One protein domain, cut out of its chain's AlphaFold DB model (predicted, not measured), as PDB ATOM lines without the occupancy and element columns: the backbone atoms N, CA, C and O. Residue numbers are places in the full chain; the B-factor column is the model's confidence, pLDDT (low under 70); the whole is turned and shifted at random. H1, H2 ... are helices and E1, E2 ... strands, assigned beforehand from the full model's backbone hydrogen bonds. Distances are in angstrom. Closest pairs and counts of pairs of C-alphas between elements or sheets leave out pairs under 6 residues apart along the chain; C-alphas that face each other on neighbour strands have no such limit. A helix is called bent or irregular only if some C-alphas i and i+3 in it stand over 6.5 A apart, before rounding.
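Overview. This is residues 85 to 233 of the 234 residues of the protein "Exonuclease V, chloroplastic" of Dichanthelium oligosanthes (UniProt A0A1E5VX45). A long two-stranded hairpin, E1 and E2, sharply bent across both strands and with the short E3 beside E2, makes the middle of the domain. H4 packs on one face of this twisted sheet and H5 on the opposite face, while H3 crosses over E1 and E2 slantwise; H1 packs on H5 and on E2, and H2 is off at one corner, in contact with H1 alone among the helices. The printed part has 149 residues with five named helices and three named strands, in the order H1 H2 H3 H4 E1 E2 E3 H5; the class is mixed, helices and strands. The sheet runs E1 E2 E3, all antiparallel. The whole is compact, with a radius of gyration of the C-alphas of 16.6 A, and spans 45 by 43 by 33 A.

Arrangement. Near the first printed residue, residues 89 to 90 pair, parallel, with residues 182 to 183 of E2, a strand of residues 180 to 190. H1, residues 91 to 99, follows at once, and the C-alphas of Val 91 and Gly 184 are the closest of H1 and E2, 5.2 A apart. H2, residues 101 to 110, touches H1 at a steep tilt of 56 degrees, opposite ways; their closest C-alphas are those of Thr 97 and Met 104, 5.5 A apart. H2 is not on the sheet. H3, residues 117 to 133, touches no helix; it lies over E2 and over E1, residues 167 to 177, at a height over the sheet of 9.5 A, and runs slantwise at 50 degrees to E1 on the local plane. The closest C-alphas of H3 and E1 are those of Glu 130 and Arg 169, 5.6 A apart. H4, residues 144 to 165, also lies over E1 and E2, at a height of 8.0 A and slantwise at 51 degrees to E1 on the local plane; the C-alphas of Leu 162 and Thr 168 are the closest of H4 and E1, 5.1 A apart. E1 and E2 form an antiparallel hairpin, with N 173 and O 184 at 2.9 A and N 168 and O 189 at 3.0 A, within hydrogen-bond range. E1 bends by 71 degrees at residue 170 and E2 by 71 degrees at residue 187, where C-alphas 170 and 187 face each other at 4.6 A. E3, residues 201 to 203, forms a second hairpin with E2, with N 201 and O 190 at 2.8 A; E1, E2 and E3 are a meander, each strand the antiparallel neighbour of the one before. H5, residues 216 to 231, is on the sheet, on the opposite face from H4, and the C-alphas of Gly 184 and Val 229 are the closest of E2 and H5, 5.9 A apart. H5 touches H1 at a shallow tilt of 34 degrees, only just short of steep, opposite ways; their closest C-alphas are those of Thr 95 and Ala 225, 6.0 A apart. H3 and H5 are apart. Every O i to N i+4 pair is within hydrogen-bond range in H1, H2, H4 and H5, and 12 of 13 are in H3.

Along the chain. H1 begins at C-alpha 91, (-29.936, 3.608, 11.050), and H2 ends at C-alpha 110. H3 is 25.0 A long from first to last C-alpha, and H4, the longest helix with 22 residues, is 31.1 A, from C-alpha 144 at (-39.477, 14.297, 25.816). E1 is 26.9 A long, E2 28.3 A and E3 6.4 A. H5, 22.2 A long, ends at C-alpha 231, (-26.602, -5.441, 15.293).

Size, cuts and confidence. The two C-alphas farthest apart are those of His 110 and Ile 196, 50.4 A. The printed part, residues 85 to 233, has no cut. The link from E3 to H5, residues 204 to 215, is long. The mean pLDDT of the printed part is 88.7; residues 195 to 197 and residue 233 are under 70.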
ATOM      1  N   GLU A  85     -24.602  15.951  17.629       74.06
ATOM      2  CA  GLU A  85     -24.057  16.057  19.000       74.06
ATOM      3  C   GLU A  85     -25.114  15.849  20.102       74.06
ATOM      4  O   GLU A  85     -24.823  15.311  21.166       74.06
ATOM      5  N   ARG A  86     -26.363  16.264  19.853       74.38
ATOM      6  CA  ARG A  86     -27.464  16.218  20.835       74.38
ATOM      7  C   ARG A  86     -28.566  15.220  20.484       74.38
ATOM      8  O   ARG A  86     -29.625  15.237  21.110       74.38
ATOM      9  N   ARG A  87     -28.371  14.396  19.451       81.94
ATOM     10  CA  ARG A  87     -29.409  13.506  18.919       81.94
ATOM     11  C   ARG A  87     -28.807  12.171  18.507       81.94
ATOM     12  O   ARG A  87     -27.789  12.144  17.833       81.94
ATOM     13  N   ALA A  88     -29.505  11.083  18.819       84.75
ATOM     14  CA  ALA A  88     -29.145   9.759  18.328       84.75
ATOM     15  C   ALA A  88     -29.092   9.692  16.785       84.75
ATOM     16  O   ALA A  88     -29.883  10.344  16.085       84.75
ATOM     17  N   LEU A  89     -28.166   8.889  16.269       88.31
ATOM     18  CA  LEU A  89     -28.038   8.549  14.856       88.31
ATOM     19  C   LEU A  89     -29.143   7.577  14.467       88.31
ATOM     20  O   LEU A  89     -29.357   6.579  15.146       88.31
ATOM     21  N   ALA A  90     -29.873   7.862  13.393       89.81
ATOM     22  CA  ALA A  90     -30.810   6.885  12.864       89.81
ATOM     23  C   ALA A  90     -30.050   5.867  12.009       89.81
ATOM     24  O   ALA A  90     -29.127   6.250  11.291       89.81
ATOM     25  N   VAL A  91     -30.488   4.608  11.985       89.88
ATOM     26  CA  VAL A  91     -29.936   3.608  11.050       89.88
ATOM     27  C   VAL A  91     -30.005   4.111   9.604       89.88
ATOM     28  O   VAL A  91     -29.054   3.966   8.843       89.88
ATOM     29  N   THR A  92     -31.075   4.829   9.247       88.62
ATOM     30  CA  THR A  92     -31.209   5.468   7.930       88.62
ATOM     31  C   THR A  92     -30.138   6.518   7.632       88.62
ATOM     32  O   THR A  92     -29.884   6.797   6.467       88.62
ATOM     33  N   ASP A  93     -29.559   7.155   8.657       87.94
ATOM     34  CA  ASP A  93     -28.471   8.116   8.459       87.94
ATOM     35  C   ASP A  93     -27.186   7.378   8.034       87.94
ATOM     36  O   ASP A  93     -26.472   7.838   7.147       87.94
ATOM     37  N   ILE A  94     -26.920   6.198   8.598       85.75
ATOM     38  CA  ILE A  94     -25.736   5.391   8.265       85.75
ATOM     39  C   ILE A  94     -25.885   4.781   6.875       85.75
ATOM     40  O   ILE A  94     -25.020   4.968   6.025       85.75
ATOM     41  N   THR A  95     -27.021   4.144   6.594       88.00
ATOM     42  CA  THR A  95     -27.257   3.519   5.283       88.00
ATOM     43  C   THR A  95     -27.258   4.530   4.138       88.00
ATOM     44  O   THR A  95     -26.719   4.260   3.068       88.00
ATOM     45  N   ALA A  96     -27.792   5.733   4.358       86.62
ATOM     46  CA  ALA A  96     -27.725   6.796   3.361       86.62
ATOM     47  C   ALA A  96     -26.301   7.349   3.168       86.62
ATOM     48  O   ALA A  96     -25.969   7.758   2.055       86.62
ATOM     49  N   THR A  97     -25.466   7.346   4.214       86.12
ATOM     50  CA  THR A  97     -24.052   7.749   4.111       86.12
ATOM     51  C   THR A  97     -23.264   6.749   3.271       86.12
ATOM     52  O   THR A  97     -22.605   7.162   2.321       86.12
ATOM     53  N   GLU A  98     -23.423   5.447   3.534       85.56
ATOM     54  CA  GLU A  98     -22.790   4.382   2.738       85.56
ATOM     55  C   GLU A  98     -23.237   4.389   1.271       85.56
ATOM     56  O   GLU A  98     -22.472   4.045   0.371       85.56
ATOM     57  N   TRP A  99     -24.479   4.801   0.996       84.00
ATOM     58  CA  TRP A  99     -24.945   4.967  -0.379       84.00
ATOM     59  C   TRP A  99     -24.258   6.144  -1.084       84.00
ATOM     60  O   TRP A  99     -23.789   6.009  -2.217       84.00
ATOM     61  N   CYS A 100     -24.248   7.318  -0.444       87.31
ATOM     62  CA  CYS A 100     -23.570   8.508  -0.946       87.31
ATOM     63  C   CYS A 100     -23.319   9.520   0.183       87.31
ATOM     64  O   CYS A 100     -24.218  10.258   0.595       87.31
ATOM     65  N   GLU A 101     -22.061   9.643   0.604       86.88
ATOM     66  CA  GLU A 101     -21.639  10.590   1.644       86.88
ATOM     67  C   GLU A 101     -22.044  12.033   1.314       86.88
ATOM     68  O   GLU A 101     -22.591  12.748   2.156       86.88
ATOM     69  N   LYS A 102     -21.861  12.449   0.050       88.25
ATOM     70  CA  LYS A 102     -22.204  13.805  -0.398       88.25
ATOM     71  C   LYS A 102     -23.707  14.077  -0.330       88.25
ATOM     72  O   LYS A 102     -24.117  15.199  -0.035       88.25
ATOM     73  N   GLN A 103     -24.534  13.061  -0.578       88.25
ATOM     74  CA  GLN A 103     -25.982  13.172  -0.425       88.25
ATOM     75  C   GLN A 103     -26.353  13.388   1.044       88.25
ATOM     76  O   GLN A 103     -27.180  14.252   1.332       88.25
ATOM     77  N   MET A 104     -25.744  12.637   1.969       88.44
ATOM     78  CA  MET A 104     -25.982  12.826   3.402       88.44
ATOM     79  C   MET A 104     -25.542  14.218   3.861       88.44
ATOM     80  O   MET A 104     -26.317  14.909   4.518       88.44
ATOM     81  N   GLU A 105     -24.347  14.670   3.472       88.12
ATOM     82  CA  GLU A 105     -23.873  16.026   3.774       88.12
ATOM     83  C   GLU A 105     -24.878  17.084   3.299       88.12
ATOM     84  O   GLU A 105     -25.292  17.941   4.082       88.12
ATOM     85  N   PHE A 106     -25.353  16.967   2.055       90.62
ATOM     86  CA  PHE A 106     -26.336  17.892   1.502       90.62
ATOM     87  C   PHE A 106     -27.658  17.872   2.281       90.62
ATOM     88  O   PHE A 106     -28.209  18.932   2.564       90.62
ATOM     89  N   VAL A 107     -28.146  16.690   2.678       89.81
ATOM     90  CA  VAL A 107     -29.358  16.538   3.502       89.81
ATOM     91  C   VAL A 107     -29.192  17.166   4.886       89.81
ATOM     92  O   VAL A 107     -30.145  17.738   5.418       89.81
ATOM     93  N   LEU A 108     -28.008  17.058   5.488       87.75
ATOM     94  CA  LEU A 108     -27.727  17.658   6.788       87.75
ATOM     95  C   LEU A 108     -27.636  19.188   6.700       87.75
ATOM     96  O   LEU A 108     -28.107  19.872   7.605       87.75
ATOM     97  N   GLU A 109     -27.072  19.723   5.616       88.94
ATOM     98  CA  GLU A 109     -26.904  21.167   5.411       88.94
ATOM     99  C   GLU A 109     -28.173  21.876   4.922       88.94
ATOM    100  O   GLU A 109     -28.499  22.957   5.407       88.94
ATOM    101  N   HIS A 110     -28.894  21.273   3.977       89.81
ATOM    102  CA  HIS A 110     -30.001  21.913   3.254       89.81
ATOM    103  C   HIS A 110     -31.373  21.328   3.618       89.81
ATOM    104  O   HIS A 110     -32.402  21.837   3.177       89.81
ATOM    105  N   GLY A 111     -31.404  20.280   4.443       87.44
ATOM    106  CA  GLY A 111     -32.621  19.573   4.821       87.44
ATOM    107  C   GLY A 111     -32.984  18.433   3.867       87.44
ATOM    108  O   GLY A 111     -32.394  18.231   2.805       87.44
ATOM    109  N   LYS A 112     -33.980  17.636   4.276       87.00
ATOM    110  CA  LYS A 112     -34.476  16.517   3.468       87.00
ATOM    111  C   LYS A 112     -35.332  17.041   2.309       87.00
ATOM    112  O   LYS A 112     -36.176  17.905   2.549       87.00
ATOM    113  N   PRO A 113     -35.180  16.487   1.094       89.62
ATOM    114  CA  PRO A 113     -36.099  16.784   0.005       89.62
ATOM    115  C   PRO A 113     -37.521  16.334   0.358       89.62
ATOM    116  O   PRO A 113     -37.722  15.456   1.208       89.62
ATOM    117  N   GLU A 114     -38.512  16.918  -0.315       92.62
ATOM    118  CA  GLU A 114     -39.905  16.514  -0.143       92.62
ATOM    119  C   GLU A 114     -40.115  15.032  -0.472       92.62
ATOM    120  O   GLU A 114     -39.480  14.447  -1.356       92.62
ATOM    121  N   ARG A 115     -41.039  14.407   0.263       92.50
ATOM    122  CA  ARG A 115     -41.359  12.993   0.087       92.50
ATOM    123  C   ARG A 115     -42.075  12.791  -1.241       92.50
ATOM    124  O   ARG A 115     -43.163  13.323  -1.448       92.50
ATOM    125  N   THR A 116     -41.496  11.953  -2.094       94.06
ATOM    126  CA  THR A 116     -42.124  11.549  -3.356       94.06
ATOM    127  C   THR A 116     -43.391  10.727  -3.105       94.06
ATOM    128  O   THR A 116     -43.532  10.088  -2.060       94.06
ATOM    129  N   GLU A 117     -44.295  10.674  -4.085       94.19
ATOM    130  CA  GLU A 117     -45.508   9.842  -4.004       94.19
ATOM    131  C   GLU A 117     -45.183   8.362  -3.760       94.19
ATOM    132  O   GLU A 117     -45.844   7.696  -2.969       94.19
ATOM    133  N   ALA A 118     -44.083   7.864  -4.335       92.19
ATOM    134  CA  ALA A 118     -43.592   6.513  -4.075       92.19
ATOM    135  C   ALA A 118     -43.186   6.305  -2.603       92.19
ATOM    136  O   ALA A 118     -43.453   5.251  -2.031       92.19
ATOM    137  N   MET A 119     -42.566   7.307  -1.969       91.56
ATOM    138  CA  MET A 119     -42.208   7.254  -0.545       91.56
ATOM    139  C   MET A 119     -43.424   7.385   0.376       91.56
ATOM    140  O   MET A 119     -43.390   6.872   1.495       91.56
ATOM    141  N   LYS A 120     -44.471   8.102  -0.046       94.69
ATOM    142  CA  LYS A 120     -45.740   8.182   0.694       94.69
ATOM    143  C   LYS A 120     -46.476   6.845   0.625       94.69
ATOM    144  O   LYS A 120     -46.777   6.285   1.671       94.69
ATOM    145  N   ALA A 121     -46.634   6.290  -0.578       94.06
ATOM    146  CA  ALA A 121     -47.216   4.965  -0.794       94.06
ATOM    147  C   ALA A 121     -46.445   3.860  -0.049       94.06
ATOM    148  O   ALA A 121     -47.050   2.937   0.487       94.06
ATOM    149  N   GLY A 122     -45.116   3.983   0.034       93.44
ATOM    150  CA  GLY A 122     -44.284   3.118   0.865       93.44
ATOM    151  C   GLY A 122     -44.687   3.157   2.335       93.44
ATOM    152  O   GLY A 122     -45.036   2.126   2.896       93.44
ATOM    153  N   SER A 123     -44.720   4.337   2.957       93.56
ATOM    154  CA  SER A 123     -45.132   4.436   4.367       93.56
ATOM    155  C   SER A 123     -46.580   4.043   4.623       93.56
ATOM    156  O   SER A 123     -46.855   3.481   5.675       93.56
ATOM    157  N   GLU A 124     -47.487   4.303   3.682       95.19
ATOM    158  CA  GLU A 124     -48.869   3.823   3.761       95.19
ATOM    159  C   GLU A 124     -48.901   2.291   3.841       95.19
ATOM    160  O   GLU A 124     -49.582   1.727   4.692       95.19
ATOM    161  N   ARG A 125     -48.104   1.607   3.009       94.31
ATOM    162  CA  ARG A 125     -48.021   0.144   3.026       94.31
ATOM    163  C   ARG A 125     -47.476  -0.387   4.350       94.31
ATOM    164  O   ARG A 125     -48.030  -1.343   4.872       94.31
ATOM    165  N   HIS A 126     -46.425   0.220   4.896       94.25
ATOM    166  CA  HIS A 126     -45.900  -0.174   6.208       94.25
ATOM    167  C   HIS A 126     -46.937   0.032   7.314       94.25
ATOM    168  O   HIS A 126     -47.151  -0.860   8.125       94.25
ATOM    169  N   ALA A 127     -47.654   1.160   7.294       93.44
ATOM    170  CA  ALA A 127     -48.734   1.423   8.240       93.44
ATOM    171  C   ALA A 127     -49.879   0.402   8.130       93.44
ATOM    172  O   ALA A 127     -50.407  -0.020   9.153       93.44
ATOM    173  N   GLN A 128     -50.249  -0.006   6.912       95.00
ATOM    174  CA  GLN A 128     -51.242  -1.061   6.682       95.00
ATOM    175  C   GLN A 128     -50.769  -2.399   7.252       95.00
ATOM    176  O   GLN A 128     -51.505  -3.025   8.003       95.00
ATOM    177  N   LEU A 129     -49.529  -2.789   6.950       94.31
ATOM    178  CA  LEU A 129     -48.929  -4.023   7.454       94.31
ATOM    179  C   LEU A 129     -48.841  -4.029   8.985       94.31
ATOM    180  O   LEU A 129     -49.165  -5.034   9.605       94.31
ATOM    181  N   GLU A 130     -48.440  -2.919   9.609       93.00
ATOM    182  CA  GLU A 130     -48.450  -2.785  11.071       93.00
ATOM    183  C   GLU A 130     -49.854  -3.001  11.633       93.00
ATOM    184  O   GLU A 130     -50.010  -3.773  12.571       93.00
ATOM    185  N   GLN A 131     -50.879  -2.394  11.026       93.44
ATOM    186  CA  GLN A 131     -52.270  -2.487  11.479       93.44
ATOM    187  C   GLN A 131     -52.852  -3.912  11.392       93.44
ATOM    188  O   GLN A 131     -53.810  -4.219  12.102       93.44
ATOM    189  N   GLU A 132     -52.291  -4.781  10.542       93.12
ATOM    190  CA  GLU A 132     -52.661  -6.203  10.467       93.12
ATOM    191  C   GLU A 132     -52.243  -6.984  11.724       93.12
ATOM    192  O   GLU A 132     -52.848  -8.010  12.030       93.12
ATOM    193  N   VAL A 133     -51.218  -6.507  12.439       90.31
ATOM    194  CA  VAL A 133     -50.587  -7.202  13.573       90.31
ATOM    195  C   VAL A 133     -50.816  -6.448  14.886       90.31
ATOM    196  O   VAL A 133     -51.105  -7.054  15.911       90.31
ATOM    197  N   VAL A 134     -50.724  -5.119  14.875       88.38
ATOM    198  CA  VAL A 134     -50.768  -4.256  16.060       88.38
ATOM    199  C   VAL A 134     -51.911  -3.256  15.946       88.38
ATOM    200  O   VAL A 134     -52.087  -2.577  14.936       88.38
ATOM    201  N   VAL A 135     -52.668  -3.092  17.029       90.25
ATOM    202  CA  VAL A 135     -53.645  -2.004  17.135       90.25
ATOM    203  C   VAL A 135     -52.936  -0.738  17.603       90.25
ATOM    204  O   VAL A 135     -52.484  -0.654  18.745       90.25
ATOM    205  N   ARG A 136     -52.872   0.274  16.735       87.44
ATOM    206  CA  ARG A 136     -52.363   1.598  17.106       87.44
ATOM    207  C   ARG A 136     -53.303   2.305  18.080       87.44
ATOM    208  O   ARG A 136     -54.512   2.372  17.865       87.44
ATOM    209  N   VAL A 137     -52.713   2.862  19.133       91.12
ATOM    210  CA  VAL A 137     -53.403   3.654  20.151       91.12
ATOM    211  C   VAL A 137     -52.776   5.040  20.191       91.12
ATOM    212  O   VAL A 137     -51.564   5.173  20.366       91.12
ATOM    213  N   ASP A 138     -53.603   6.074  20.053       90.75
ATOM    214  CA  ASP A 138     -53.145   7.457  20.134       90.75
ATOM    215  C   ASP A 138     -52.831   7.834  21.586       90.75
ATOM    216  O   ASP A 138     -53.708   7.859  22.455       90.75
ATOM    217  N   VAL A 139     -51.564   8.160  21.847       92.31
ATOM    218  CA  VAL A 139     -51.086   8.614  23.156       92.31
ATOM    219  C   VAL A 139     -50.693  10.083  23.056       92.31
ATOM    220  O   VAL A 139     -49.851  10.463  22.244       92.31
ATOM    221  N   ALA A 140     -51.293  10.932  23.891       94.25
ATOM    222  CA  ALA A 140     -50.930  12.344  23.961       94.25
ATOM    223  C   ALA A 140     -49.571  12.508  24.661       94.25
ATOM    224  O   ALA A 140     -49.457  12.224  25.850       94.25
ATOM    225  N   ILE A 141     -48.566  12.997  23.931       95.38
ATOM    226  CA  ILE A 141     -47.196  13.201  24.422       95.38
ATOM    227  C   ILE A 141     -46.983  14.685  24.738       95.38
ATOM    228  O   ILE A 141     -47.154  15.544  23.872       95.38
ATOM    229  N   ARG A 142     -46.597  14.992  25.975       94.56
ATOM    230  CA  ARG A 142     -46.403  16.352  26.506       94.56
ATOM    231  C   ARG A 142     -44.943  16.685  26.800       94.56
ATOM    232  O   ARG A 142     -44.611  17.860  26.936       94.56
ATOM    233  N   SER A 143     -44.081  15.678  26.906       96.12
ATOM    234  CA  SER A 143     -42.667  15.832  27.261       96.12
ATOM    235  C   SER A 143     -41.762  14.900  26.450       96.12
ATOM    236  O   SER A 143     -42.221  13.953  25.804       96.12
ATOM    237  N   ALA A 144     -40.454  15.169  26.465       91.06
ATOM    238  CA  ALA A 144     -39.477  14.297  25.816       91.06
ATOM    239  C   ALA A 144     -39.383  12.942  26.537       91.06
ATOM    240  O   ALA A 144     -39.185  11.909  25.901       91.06
ATOM    241  N   GLU A 145     -39.563  12.942  27.854       94.25
ATOM    242  CA  GLU A 145     -39.588  11.759  28.705       94.25
ATOM    243  C   GLU A 145     -40.775  10.858  28.353       94.25
ATOM    244  O   GLU A 145     -40.598   9.651  28.204       94.25
ATOM    245  N   GLU A 146     -41.961  11.435  28.132       95.06
ATOM    246  CA  GLU A 146     -43.143  10.694  27.674       95.06
ATOM    247  C   GLU A 146     -42.936  10.098  26.277       95.06
ATOM    248  O   GLU A 146     -43.315   8.953  26.038       95.06
ATOM    249  N   LEU A 147     -42.266  10.819  25.369       92.38
ATOM    250  CA  LEU A 147     -41.920  10.284  24.049       92.38
ATOM    251  C   LEU A 147     -41.036   9.034  24.159       92.38
ATOM    252  O   LEU A 147     -41.250   8.055  23.446       92.38
ATOM    253  N   TRP A 148     -40.031   9.062  25.036       92.31
ATOM    254  CA  TRP A 148     -39.176   7.899  25.281       92.31
ATOM    255  C   TRP A 148     -39.926   6.776  25.991       92.31
ATOM    256  O   TRP A 148     -39.756   5.620  25.615       92.31
ATOM    257  N   ALA A 149     -40.793   7.098  26.952       94.50
ATOM    258  CA  ALA A 149     -41.636   6.112  27.616       94.50
ATOM    259  C   ALA A 149     -42.512   5.360  26.605       94.50
ATOM    260  O   ALA A 149     -42.523   4.133  26.617       94.50
ATOM    261  N   VAL A 150     -43.158   6.065  25.668       94.25
ATOM    262  CA  VAL A 150     -43.938   5.435  24.588       94.25
ATOM    263  C   VAL A 150     -43.065   4.505  23.741       94.25
ATOM    264  O   VAL A 150     -43.471   3.383  23.461       94.25
ATOM    265  N   LYS A 151     -41.837   4.905  23.389       92.50
ATOM    266  CA  LYS A 151     -40.916   4.030  22.638       92.50
ATOM    267  C   LYS A 151     -40.546   2.761  23.404       92.50
ATOM    268  O   LYS A 151     -40.565   1.685  22.817       92.50
ATOM    269  N   PHE A 152     -40.227   2.875  24.694       93.94
ATOM    270  CA  PHE A 152     -39.912   1.711  25.526       93.94
ATOM    271  C   PHE A 152     -41.125   0.797  25.705       93.94
ATOM    272  O   PHE A 152     -40.985  -0.419  25.639       93.94
ATOM    273  N   MET A 153     -42.318   1.369  25.873       94.69
ATOM    274  CA  MET A 153     -43.551   0.590  25.940       94.69
ATOM    275  C   MET A 153     -43.829  -0.136  24.623       94.69
ATOM    276  O   MET A 153     -44.130  -1.323  24.659       94.69
ATOM    277  N   ASN A 154     -43.654   0.524  23.474       94.31
ATOM    278  CA  ASN A 154     -43.799  -0.111  22.161       94.31
ATOM    279  C   ASN A 154     -42.799  -1.258  21.973       94.31
ATOM    280  O   ASN A 154     -43.173  -2.305  21.458       94.31
ATOM    281  N   PHE A 155     -41.556  -1.092  22.439       94.12
ATOM    282  CA  PHE A 155     -40.575  -2.176  22.446       94.12
ATOM    283  C   PHE A 155     -41.046  -3.358  23.304       94.12
ATOM    284  O   PHE A 155     -41.142  -4.468  22.799       94.12
ATOM    285  N   ILE A 156     -41.421  -3.123  24.568       93.62
ATOM    286  CA  ILE A 156     -41.872  -4.180  25.492       93.62
ATOM    287  C   ILE A 156     -43.106  -4.912  24.945       93.62
ATOM    288  O   ILE A 156     -43.170  -6.141  24.987       93.62
ATOM    289  N   VAL A 157     -44.090  -4.167  24.437       93.81
ATOM    290  CA  VAL A 157     -45.312  -4.735  23.856       93.81
ATOM    291  C   VAL A 157     -44.982  -5.554  22.609       93.81
ATOM    292  O   VAL A 157     -45.426  -6.695  22.524       93.81
ATOM    293  N   GLY A 158     -44.152  -5.030  21.704       93.38
ATOM    294  CA  GLY A 158     -43.717  -5.748  20.503       93.38
ATOM    295  C   GLY A 158     -42.915  -7.013  20.820       93.38
ATOM    296  O   GLY A 158     -43.136  -8.052  20.207       93.38
ATOM    297  N   THR A 159     -42.032  -6.984  21.826       91.31
ATOM    298  CA  THR A 159     -41.304  -8.182  22.275       91.31
ATOM    299  C   THR A 159     -42.254  -9.231  22.848       91.31
ATOM    300  O   THR A 159     -42.135 -10.405  22.512       91.31
ATOM    301  N   ASN A 160     -43.223  -8.835  23.679       92.50
ATOM    302  CA  ASN A 160     -44.224  -9.773  24.188       92.50
ATOM    303  C   ASN A 160     -45.036 -10.380  23.041       92.50
ATOM    304  O   ASN A 160     -45.206 -11.595  22.991       92.50
ATOM    305  N   GLN A 161     -45.486  -9.556  22.096       92.00
ATOM    306  CA  GLN A 161     -46.216 -10.029  20.928       92.00
ATOM    307  C   GLN A 161     -45.396 -11.028  20.108       92.00
ATOM    308  O   GLN A 161     -45.891 -12.105  19.788       92.00
ATOM    309  N   LEU A 162     -44.119 -10.732  19.860       91.88
ATOM    310  CA  LEU A 162     -43.209 -11.649  19.180       91.88
ATOM    311  C   LEU A 162     -43.107 -13.002  19.901       91.88
ATOM    312  O   LEU A 162     -43.093 -14.039  19.245       91.88
ATOM    313  N   MET A 163     -43.069 -13.009  21.235       89.06
ATOM    314  CA  MET A 163     -42.975 -14.240  22.027       89.06
ATOM    315  C   MET A 163     -44.276 -15.060  22.049       89.06
ATOM    316  O   MET A 163     -44.208 -16.283  22.143       89.06
ATOM    317  N   PHE A 164     -45.448 -14.416  21.987       89.44
ATOM    318  CA  PHE A 164     -46.748 -15.099  22.073       89.44
ATOM    319  C   PHE A 164     -47.357 -15.449  20.712       89.44
ATOM    320  O   PHE A 164     -47.926 -16.525  20.552       89.44
ATOM    321  N   GLU A 165     -47.256 -14.543  19.742       90.12
ATOM    322  CA  GLU A 165     -47.859 -14.670  18.410       90.12
ATOM    323  C   GLU A 165     -46.832 -15.092  17.351       90.12
ATOM    324  O   GLU A 165     -47.198 -15.506  16.253       90.12
ATOM    325  N   GLY A 166     -45.537 -15.010  17.674       90.38
ATOM    326  CA  GLY A 166     -44.451 -15.381  16.770       90.38
ATOM    327  C   GLY A 166     -44.156 -14.341  15.689       90.38
ATOM    328  O   GLY A 166     -43.333 -14.604  14.815       90.38
ATOM    329  N   ILE A 167     -44.798 -13.172  15.725       93.00
ATOM    330  CA  ILE A 167     -44.563 -12.070  14.791       93.00
ATOM    331  C   ILE A 167     -44.773 -10.717  15.478       93.00
ATOM    332  O   ILE A 167     -45.667 -10.567  16.302       93.00
ATOM    333  N   THR A 168     -43.963  -9.720  15.129       95.12
ATOM    334  CA  THR A 168     -44.195  -8.310  15.485       95.12
ATOM    335  C   THR A 168     -43.735  -7.407  14.347       95.12
ATOM    336  O   THR A 168     -42.872  -7.797  13.557       95.12
ATOM    337  N   ARG A 169     -44.285  -6.193  14.264       95.25
ATOM    338  CA  ARG A 169     -43.912  -5.183  13.263       95.25
ATOM    339  C   ARG A 169     -43.548  -3.844  13.898       95.25
ATOM    340  O   ARG A 169     -43.978  -3.561  15.011       95.25
ATOM    341  N   GLU A 170     -42.768  -3.047  13.169       94.06
ATOM    342  CA  GLU A 170     -42.405  -1.654  13.496       94.06
ATOM    343  C   GLU A 170     -41.831  -1.491  14.921       94.06
ATOM    344  O   GLU A 170     -42.114  -0.529  15.643       94.06
ATOM    345  N   ILE A 171     -40.999  -2.450  15.348       93.06
ATOM    346  CA  ILE A 171     -40.427  -2.459  16.699       93.06
ATOM    347  C   ILE A 171     -39.226  -1.496  16.780       93.06
ATOM    348  O   ILE A 171     -38.281  -1.605  15.987       93.06
ATOM    349  N   PRO A 172     -39.232  -0.519  17.711       93.81
ATOM    350  CA  PRO A 172     -38.135   0.431  17.842       93.81
ATOM    351  C   PRO A 172     -36.938  -0.214  18.542       93.81
ATOM    352  O   PRO A 172     -37.079  -0.769  19.628       93.81
ATOM    353  N   VAL A 173     -35.745  -0.067  17.969       91.81
ATOM    354  CA  VAL A 173     -34.489  -0.569  18.547       91.81
ATOM    355  C   VAL A 173     -33.540   0.575  18.859       91.81
ATOM    356  O   VAL A 173     -33.515   1.599  18.169       91.81
ATOM    357  N   ILE A 174     -32.785   0.429  19.944       90.69
ATOM    358  CA  ILE A 174     -31.865   1.447  20.442       90.69
ATOM    359  C   ILE A 174     -30.588   0.738  20.873       90.69
ATOM    360  O   ILE A 174     -30.652  -0.191  21.670       90.69
ATOM    361  N   GLY A 175     -29.440   1.222  20.409       87.00
ATOM    362  CA  GLY A 175     -28.137   0.705  20.819       87.00
ATOM    363  C   GLY A 175     -27.109   1.817  20.993       87.00
ATOM    364  O   GLY A 175     -27.327   2.960  20.583       87.00
ATOM    365  N   LEU A 176     -25.985   1.490  21.625       84.44
ATOM    366  CA  LEU A 176     -24.843   2.387  21.771       84.44
ATOM    367  C   LEU A 176     -23.692   1.850  20.921       84.44
ATOM    368  O   LEU A 176     -23.155   0.789  21.220       84.44
ATOM    369  N   VAL A 177     -23.294   2.596  19.893       78.56
ATOM    370  CA  VAL A 177     -22.204   2.217  18.983       78.56
ATOM    371  C   VAL A 177     -21.158   3.322  19.009       78.56
ATOM    372  O   VAL A 177     -21.481   4.485  18.783       78.56
ATOM    373  N   GLU A 178     -19.918   2.981  19.367       75.69
ATOM    374  CA  GLU A 178     -18.793   3.932  19.456       75.69
ATOM    375  C   GLU A 178     -19.093   5.189  20.304       75.69
ATOM    376  O   GLU A 178     -18.703   6.311  19.985       75.69
ATOM    377  N   GLY A 179     -19.841   5.022  21.402       76.44
ATOM    378  CA  GLY A 179     -20.239   6.132  22.280       76.44
ATOM    379  C   GLY A 179     -21.343   7.035  21.714       76.44
ATOM    380  O   GLY A 179     -21.740   7.994  22.378       76.44
ATOM    381  N   SER A 180     -21.875   6.712  20.534       80.75
ATOM    382  CA  SER A 180     -23.012   7.383  19.909       80.75
ATOM    383  C   SER A 180     -24.276   6.536  20.048       80.75
ATOM    384  O   SER A 180     -24.284   5.340  19.767       80.75
ATOM    385  N   TRP A 181     -25.373   7.156  20.480       86.56
ATOM    386  CA  TRP A 181     -26.674   6.489  20.498       86.56
ATOM    387  C   TRP A 181     -27.164   6.271  19.073       86.56
ATOM    388  O   TRP A 181     -27.193   7.219  18.286       86.56
ATOM    389  N   MET A 182     -27.601   5.057  18.770       88.00
ATOM    390  CA  MET A 182     -28.227   4.695  17.510       88.00
ATOM    391  C   MET A 182     -29.674   4.276  17.742       88.00
ATOM    392  O   MET A 182     -29.987   3.609  18.725       88.00
ATOM    393  N   ILE A 183     -30.559   4.690  16.840       91.81
ATOM    394  CA  ILE A 183     -31.971   4.320  16.836       91.81
ATOM    395  C   ILE A 183     -32.354   3.723  15.486       91.81
ATOM    396  O   ILE A 183     -31.998   4.248  14.429       91.81
ATOM    397  N   GLY A 184     -33.117   2.644  15.522       92.81
ATOM    398  CA  GLY A 184     -33.652   1.968  14.351       92.81
ATOM    399  C   GLY A 184     -35.117   1.614  14.555       92.81
ATOM    400  O   GLY A 184     -35.645   1.692  15.665       92.81
ATOM    401  N   ILE A 185     -35.767   1.240  13.463       93.44
ATOM    402  CA  ILE A 185     -37.079   0.606  13.482       93.44
ATOM    403  C   ILE A 185     -36.938  -0.635  12.620       93.44
ATOM    404  O   ILE A 185     -36.367  -0.567  11.531       93.44
ATOM    405  N   ILE A 186     -37.397  -1.755  13.152       93.81
ATOM    406  CA  ILE A 186     -37.446  -3.016  12.437       93.81
ATOM    407  C   ILE A 186     -38.854  -3.184  11.870       93.81
ATOM    408  O   ILE A 186     -39.819  -3.184  12.633       93.81
ATOM    409  N   ASP A 187     -38.953  -3.368  10.554       93.56
ATOM    410  CA  ASP A 187     -40.232  -3.532   9.856       93.56
ATOM    411  C   ASP A 187     -41.008  -4.752  10.371       93.56
ATOM    412  O   ASP A 187     -42.188  -4.640  10.697       93.56
ATOM    413  N   GLU A 188     -40.363  -5.919  10.447       93.62
ATOM    414  CA  GLU A 188     -41.000  -7.168  10.857       93.62
ATOM    415  C   GLU A 188     -39.978  -8.161  11.435       93.62
ATOM    416  O   GLU A 188     -38.901  -8.363  10.874       93.62
ATOM    417  N   ILE A 189     -40.336  -8.804  12.549       93.12
ATOM    418  CA  ILE A 189     -39.588  -9.919  13.145       93.12
ATOM    419  C   ILE A 189     -40.515 -11.122  13.236       93.12
ATOM    420  O   ILE A 189     -41.656 -10.979  13.678       93.12
ATOM    421  N   ARG A 190     -40.020 -12.303  12.863       92.19
ATOM    422  CA  ARG A 190     -40.723 -13.580  13.022       92.19
ATOM    423  C   ARG A 190     -39.921 -14.549  13.876       92.19
ATOM    424  O   ARG A 190     -38.716 -14.681  13.685       92.19
ATOM    425  N   MET A 191     -40.598 -15.272  14.760       88.94
ATOM    426  CA  MET A 191     -40.029 -16.438  15.429       88.94
ATOM    427  C   MET A 191     -40.268 -17.693  14.579       88.94
ATOM    428  O   MET A 191     -41.381 -17.882  14.076       88.94
ATOM    429  N   PRO A 192     -39.265 -18.570  14.419       84.69
ATOM    430  CA  PRO A 192     -39.463 -19.873  13.799       84.69
ATOM    431  C   PRO A 192     -40.479 -20.695  14.599       84.69
ATOM    432  O   PRO A 192     -40.390 -20.797  15.822       84.69
ATOM    433  N   MET A 193     -41.434 -21.317  13.909       70.94
ATOM    434  CA  MET A 193     -42.471 -22.151  14.540       70.94
ATOM    435  C   MET A 193     -41.959 -23.551  14.914       70.94
ATOM    436  O   MET A 193     -42.657 -24.317  15.574       70.94
ATOM    437  N   ASP A 194     -40.729 -23.877  14.516       74.31
ATOM    438  CA  ASP A 194     -40.167 -25.225  14.599       74.31
ATOM    439  C   ASP A 194     -39.763 -25.623  16.031       74.31
ATOM    440  O   ASP A 194     -39.344 -26.755  16.260       74.31
ATOM    441  N   GLY A 195     -39.857 -24.704  17.004       63.12
ATOM    442  CA  GLY A 195     -39.628 -24.944  18.438       63.12
ATOM    443  C   GLY A 195     -38.193 -25.326  18.829       63.12
ATOM    444  O   GLY A 195     -37.901 -25.481  20.014       63.12
ATOM    445  N   ILE A 196     -37.305 -25.486  17.846       68.31
ATOM    446  CA  ILE A 196     -35.911 -25.914  18.007       68.31
ATOM    447  C   ILE A 196     -34.957 -24.736  17.778       68.31
ATOM    448  O   ILE A 196     -33.948 -24.625  18.475       68.31
ATOM    449  N   SER A 197     -35.264 -23.847  16.827       68.00
ATOM    450  CA  SER A 197     -34.478 -22.640  16.573       68.00
ATOM    451  C   SER A 197     -35.110 -21.431  17.260       68.00
ATOM    452  O   SER A 197     -36.282 -21.115  17.081       68.00
ATOM    453  N   PHE A 198     -34.299 -20.733  18.053       71.00
ATOM    454  CA  PHE A 198     -34.665 -19.458  18.676       71.00
ATOM    455  C   PHE A 198     -34.180 -18.257  17.862       71.00
ATOM    456  O   PHE A 198     -34.261 -17.132  18.341       71.00
ATOM    457  N   GLN A 199     -33.653 -18.486  16.655       81.12
ATOM    458  CA  GLN A 199     -33.103 -17.423  15.826       81.12
ATOM    459  C   GLN A 199     -34.248 -16.643  15.165       81.12
ATOM    460  O   GLN A 199     -34.946 -17.213  14.322       81.12
ATOM    461  N   PRO A 200     -34.472 -15.369  15.526       86.25
ATOM    462  CA  PRO A 200     -35.513 -14.571  14.900       86.25
ATOM    463  C   PRO A 200     -35.155 -14.268  13.441       86.25
ATOM    464  O   PRO A 200     -33.995 -14.036  13.100       86.25
ATOM    465  N   ILE A 201     -36.169 -14.227  12.583       89.25
ATOM    466  CA  ILE A 201     -36.042 -13.837  11.180       89.25
ATOM    467  C   ILE A 201     -36.448 -12.376  11.060       89.25
ATOM    468  O   ILE A 201     -37.588 -12.009  11.349       89.25
ATOM    469  N   LEU A 202     -35.508 -11.555  10.608       91.31
ATOM    470  CA  LEU A 202     -35.724 -10.146  10.333       91.31
ATOM    471  C   LEU A 202     -36.160  -9.959   8.877       91.31
ATOM    472  O   LEU A 202     -35.461 -10.390   7.959       91.31
ATOM    473  N   VAL A 203     -37.296  -9.299   8.659       91.56
ATOM    474  CA  VAL A 203     -37.858  -9.078   7.322       91.56
ATOM    475  C   VAL A 203     -37.987  -7.582   7.067       91.56
ATOM    476  O   VAL A 203     -38.718  -6.884   7.759       91.56
ATOM    477  N   ASP A 204     -37.284  -7.101   6.043       91.06
ATOM    478  CA  ASP A 204     -37.344  -5.717   5.566       91.06
ATOM    479  C   ASP A 204     -38.273  -5.635   4.349       91.06
ATOM    480  O   ASP A 204     -38.063  -6.307   3.335       91.06
ATOM    481  N   THR A 205     -39.321  -4.815   4.433       91.06
ATOM    482  CA  THR A 205     -40.267  -4.639   3.327       91.06
ATOM    483  C   THR A 205     -39.906  -3.387   2.539       91.06
ATOM    484  O   THR A 205     -39.686  -2.306   3.082       91.06
ATOM    485  N   LYS A 206     -39.843  -3.505   1.208       89.44
ATOM    486  CA  LYS A 206     -39.559  -2.367   0.323       89.44
ATOM    487  C   LYS A 206     -40.569  -2.284  -0.803       89.44
ATOM    488  O   LYS A 206     -40.769  -3.220  -1.571       89.44
ATOM    489  N   THR A 207     -41.170  -1.109  -0.950       89.62
ATOM    490  CA  THR A 207     -42.085  -0.812  -2.051       89.62
ATOM    491  C   THR A 207     -41.348  -0.311  -3.287       89.62
ATOM    492  O   THR A 207     -40.347   0.411  -3.205       89.62
ATOM    493  N   ARG A 208     -41.878  -0.645  -4.465       86.06
ATOM    494  CA  ARG A 208     -41.379  -0.183  -5.764       86.06
ATOM    495  C   ARG A 208     -42.537   0.318  -6.617       86.06
ATOM    496  O   ARG A 208     -43.634  -0.221  -6.564       86.06
ATOM    497  N   VAL A 209     -42.265   1.345  -7.422       87.62
ATOM    498  CA  VAL A 209     -43.235   1.897  -8.386       87.62
ATOM    499  C   VAL A 209     -43.483   0.921  -9.534       87.62
ATOM    500  O   VAL A 209     -44.584   0.853 -10.070       87.62
ATOM    501  N   ARG A 210     -42.446   0.177  -9.928       86.31
ATOM    502  CA  ARG A 210     -42.507  -0.825 -10.991       86.31
ATOM    503  C   ARG A 210     -42.302  -2.215 -10.391       86.31
ATOM    504  O   ARG A 210     -41.468  -2.339  -9.491       86.31
ATOM    505  N   PRO A 211     -42.997  -3.245 -10.901       84.81
ATOM    506  CA  PRO A 211     -42.785  -4.637 -10.513       84.81
ATOM    507  C   PRO A 211     -41.503  -5.159 -11.175       84.81
ATOM    508  O   PRO A 211     -41.528  -5.978 -12.081       84.81
ATOM    509  N   THR A 212     -40.366  -4.593 -10.787       85.88
ATOM    510  CA  THR A 212     -39.043  -4.951 -11.300       85.88
ATOM    511  C   THR A 212     -38.153  -5.337 -10.137       85.88
ATOM    512  O   THR A 212     -38.161  -4.658  -9.104       85.88
ATOM    513  N   ILE A 213     -37.347  -6.376 -10.336       85.75
ATOM    514  CA  ILE A 213     -36.359  -6.825  -9.357       85.75
ATOM    515  C   ILE A 213     -35.395  -5.661  -9.049       85.75
ATOM    516  O   ILE A 213     -34.974  -4.955  -9.974       85.75
ATOM    517  N   PRO A 214     -35.073  -5.405  -7.766       87.31
ATOM    518  CA  PRO A 214     -34.133  -4.355  -7.393       87.31
ATOM    519  C   PRO A 214     -32.741  -4.612  -7.981       87.31
ATOM    520  O   PRO A 214     -32.315  -5.756  -8.132       87.31
ATOM    521  N   SER A 215     -32.009  -3.537  -8.275       89.50
ATOM    522  CA  SER A 215     -30.616  -3.652  -8.714       89.50
ATOM    523  C   SER A 215     -29.713  -4.153  -7.580       89.50
ATOM    524  O   SER A 215     -30.018  -3.959  -6.405       89.50
ATOM    525  N   GLU A 216     -28.548  -4.714  -7.910       88.69
ATOM    526  CA  GLU A 216     -27.576  -5.181  -6.904       88.69
ATOM    527  C   GLU A 216     -27.105  -4.075  -5.950       88.69
ATOM    528  O   GLU A 216     -26.808  -4.322  -4.787       88.69
ATOM    529  N   ALA A 217     -27.065  -2.821  -6.404       86.75
ATOM    530  CA  ALA A 217     -26.793  -1.694  -5.516       86.75
ATOM    531  C   ALA A 217     -27.931  -1.496  -4.495       86.75
ATOM    532  O   ALA A 217     -27.681  -1.327  -3.304       86.75
ATOM    533  N   GLN A 218     -29.187  -1.570  -4.941       86.81
ATOM    534  CA  GLN A 218     -30.348  -1.435  -4.060       86.81
ATOM    535  C   GLN A 218     -30.461  -2.593  -3.067       86.81
ATOM    536  O   GLN A 218     -30.826  -2.358  -1.918       86.81
ATOM    537  N   LYS A 219     -30.145  -3.815  -3.504       88.50
ATOM    538  CA  LYS A 219     -30.095  -4.998  -2.639       88.50
ATOM    539  C   LYS A 219     -29.036  -4.841  -1.563       88.50
ATOM    540  O   LYS A 219     -29.372  -4.953  -0.395       88.50
ATOM    541  N   ARG A 220     -27.805  -4.456  -1.928       87.00
ATOM    542  CA  ARG A 220     -26.729  -4.169  -0.961       87.00
ATOM    543  C   ARG A 220     -27.150  -3.150   0.096       87.00
ATOM    544  O   ARG A 220     -26.927  -3.388   1.275       87.00
ATOM    545  N   ASN A 221     -27.812  -2.066  -0.307       87.56
ATOM    546  CA  ASN A 221     -28.327  -1.081   0.645       87.56
ATOM    547  C   ASN A 221     -29.425  -1.657   1.560       87.56
ATOM    548  O   ASN A 221     -29.463  -1.342   2.745       87.56
ATOM    549  N   GLY A 222     -30.303  -2.510   1.020       88.25
ATOM    550  CA  GLY A 222     -31.299  -3.249   1.802       88.25
ATOM    551  C   GLY A 222     -30.649  -4.171   2.833       88.25
ATOM    552  O   GLY A 222     -30.921  -4.031   4.020       88.25
ATOM    553  N   ARG A 223     -29.711  -5.030   2.406       88.19
ATOM    554  CA  ARG A 223     -28.948  -5.919   3.301       88.19
ATOM    555  C   ARG A 223     -28.245  -5.125   4.397       88.19
ATOM    556  O   ARG A 223     -28.349  -5.472   5.565       88.19
ATOM    557  N   PHE A 224     -27.581  -4.029   4.035       88.56
ATOM    558  CA  PHE A 224     -26.880  -3.184   4.996       88.56
ATOM    559  C   PHE A 224     -27.829  -2.555   6.030       88.56
ATOM    560  O   PHE A 224     -27.507  -2.527   7.217       88.56
ATOM    561  N   ALA A 225     -29.026  -2.121   5.620       88.69
ATOM    562  CA  ALA A 225     -30.053  -1.641   6.545       88.69
ATOM    563  C   ALA A 225     -30.506  -2.731   7.527       88.69
ATOM    564  O   ALA A 225     -30.487  -2.496   8.736       88.69
ATOM    565  N   THR A 226     -30.845  -3.915   7.009       89.00
ATOM    566  CA  THR A 226     -31.265  -5.089   7.789       89.00
ATOM    567  C   THR A 226     -30.193  -5.508   8.795       89.00
ATOM    568  O   THR A 226     -30.480  -5.717   9.970       89.00
ATOM    569  N   LEU A 227     -28.933  -5.556   8.371       86.62
ATOM    570  CA  LEU A 227     -27.818  -5.944   9.233       86.62
ATOM    571  C   LEU A 227     -27.515  -4.898  10.308       86.62
ATOM    572  O   LEU A 227     -27.232  -5.251  11.450       86.62
ATOM    573  N   THR A 228     -27.640  -3.610   9.982       86.88
ATOM    574  CA  THR A 228     -27.411  -2.542  10.963       86.88
ATOM    575  C   THR A 228     -28.447  -2.585  12.086       86.88
ATOM    576  O   THR A 228     -28.085  -2.432  13.248       86.88
ATOM    577  N   VAL A 229     -29.734  -2.807  11.779       87.94
ATOM    578  CA  VAL A 229     -30.751  -2.950  12.840       87.94
ATOM    579  C   VAL A 229     -30.581  -4.252  13.627       87.94
ATOM    580  O   VAL A 229     -30.792  -4.227  14.836       87.94
ATOM    581  N   ALA A 230     -30.155  -5.349  12.985       85.75
ATOM    582  CA  ALA A 230     -29.873  -6.615  13.663       85.75
ATOM    583  C   ALA A 230     -28.737  -6.468  14.687       85.75
ATOM    584  O   ALA A 230     -28.856  -6.934  15.819       85.75
ATOM    585  N   PHE A 231     -27.683  -5.721  14.350       83.06
ATOM    586  CA  PHE A 231     -26.602  -5.441  15.293       83.06
ATOM    587  C   PHE A 231     -27.073  -4.681  16.544       83.06
ATOM    588  O   PHE A 231     -26.550  -4.894  17.629       83.06
ATOM    589  N   LEU A 232     -28.078  -3.806  16.423       81.12
ATOM    590  CA  LEU A 232     -28.623  -3.066  17.570       81.12
ATOM    591  C   LEU A 232     -29.491  -3.922  18.503       81.12
ATOM    592  O   LEU A 232     -29.881  -3.435  19.563       81.12
ATOM    593  N   THR A 233     -29.844  -5.143  18.097       68.75
ATOM    594  CA  THR A 233     -30.670  -6.064  18.897       68.75
ATOM    595  C   THR A 233     -29.872  -7.064  19.735       68.75
ATOM    596  O   THR A 233     -30.483  -7.759  20.546       68.75
TER     597      THR A 233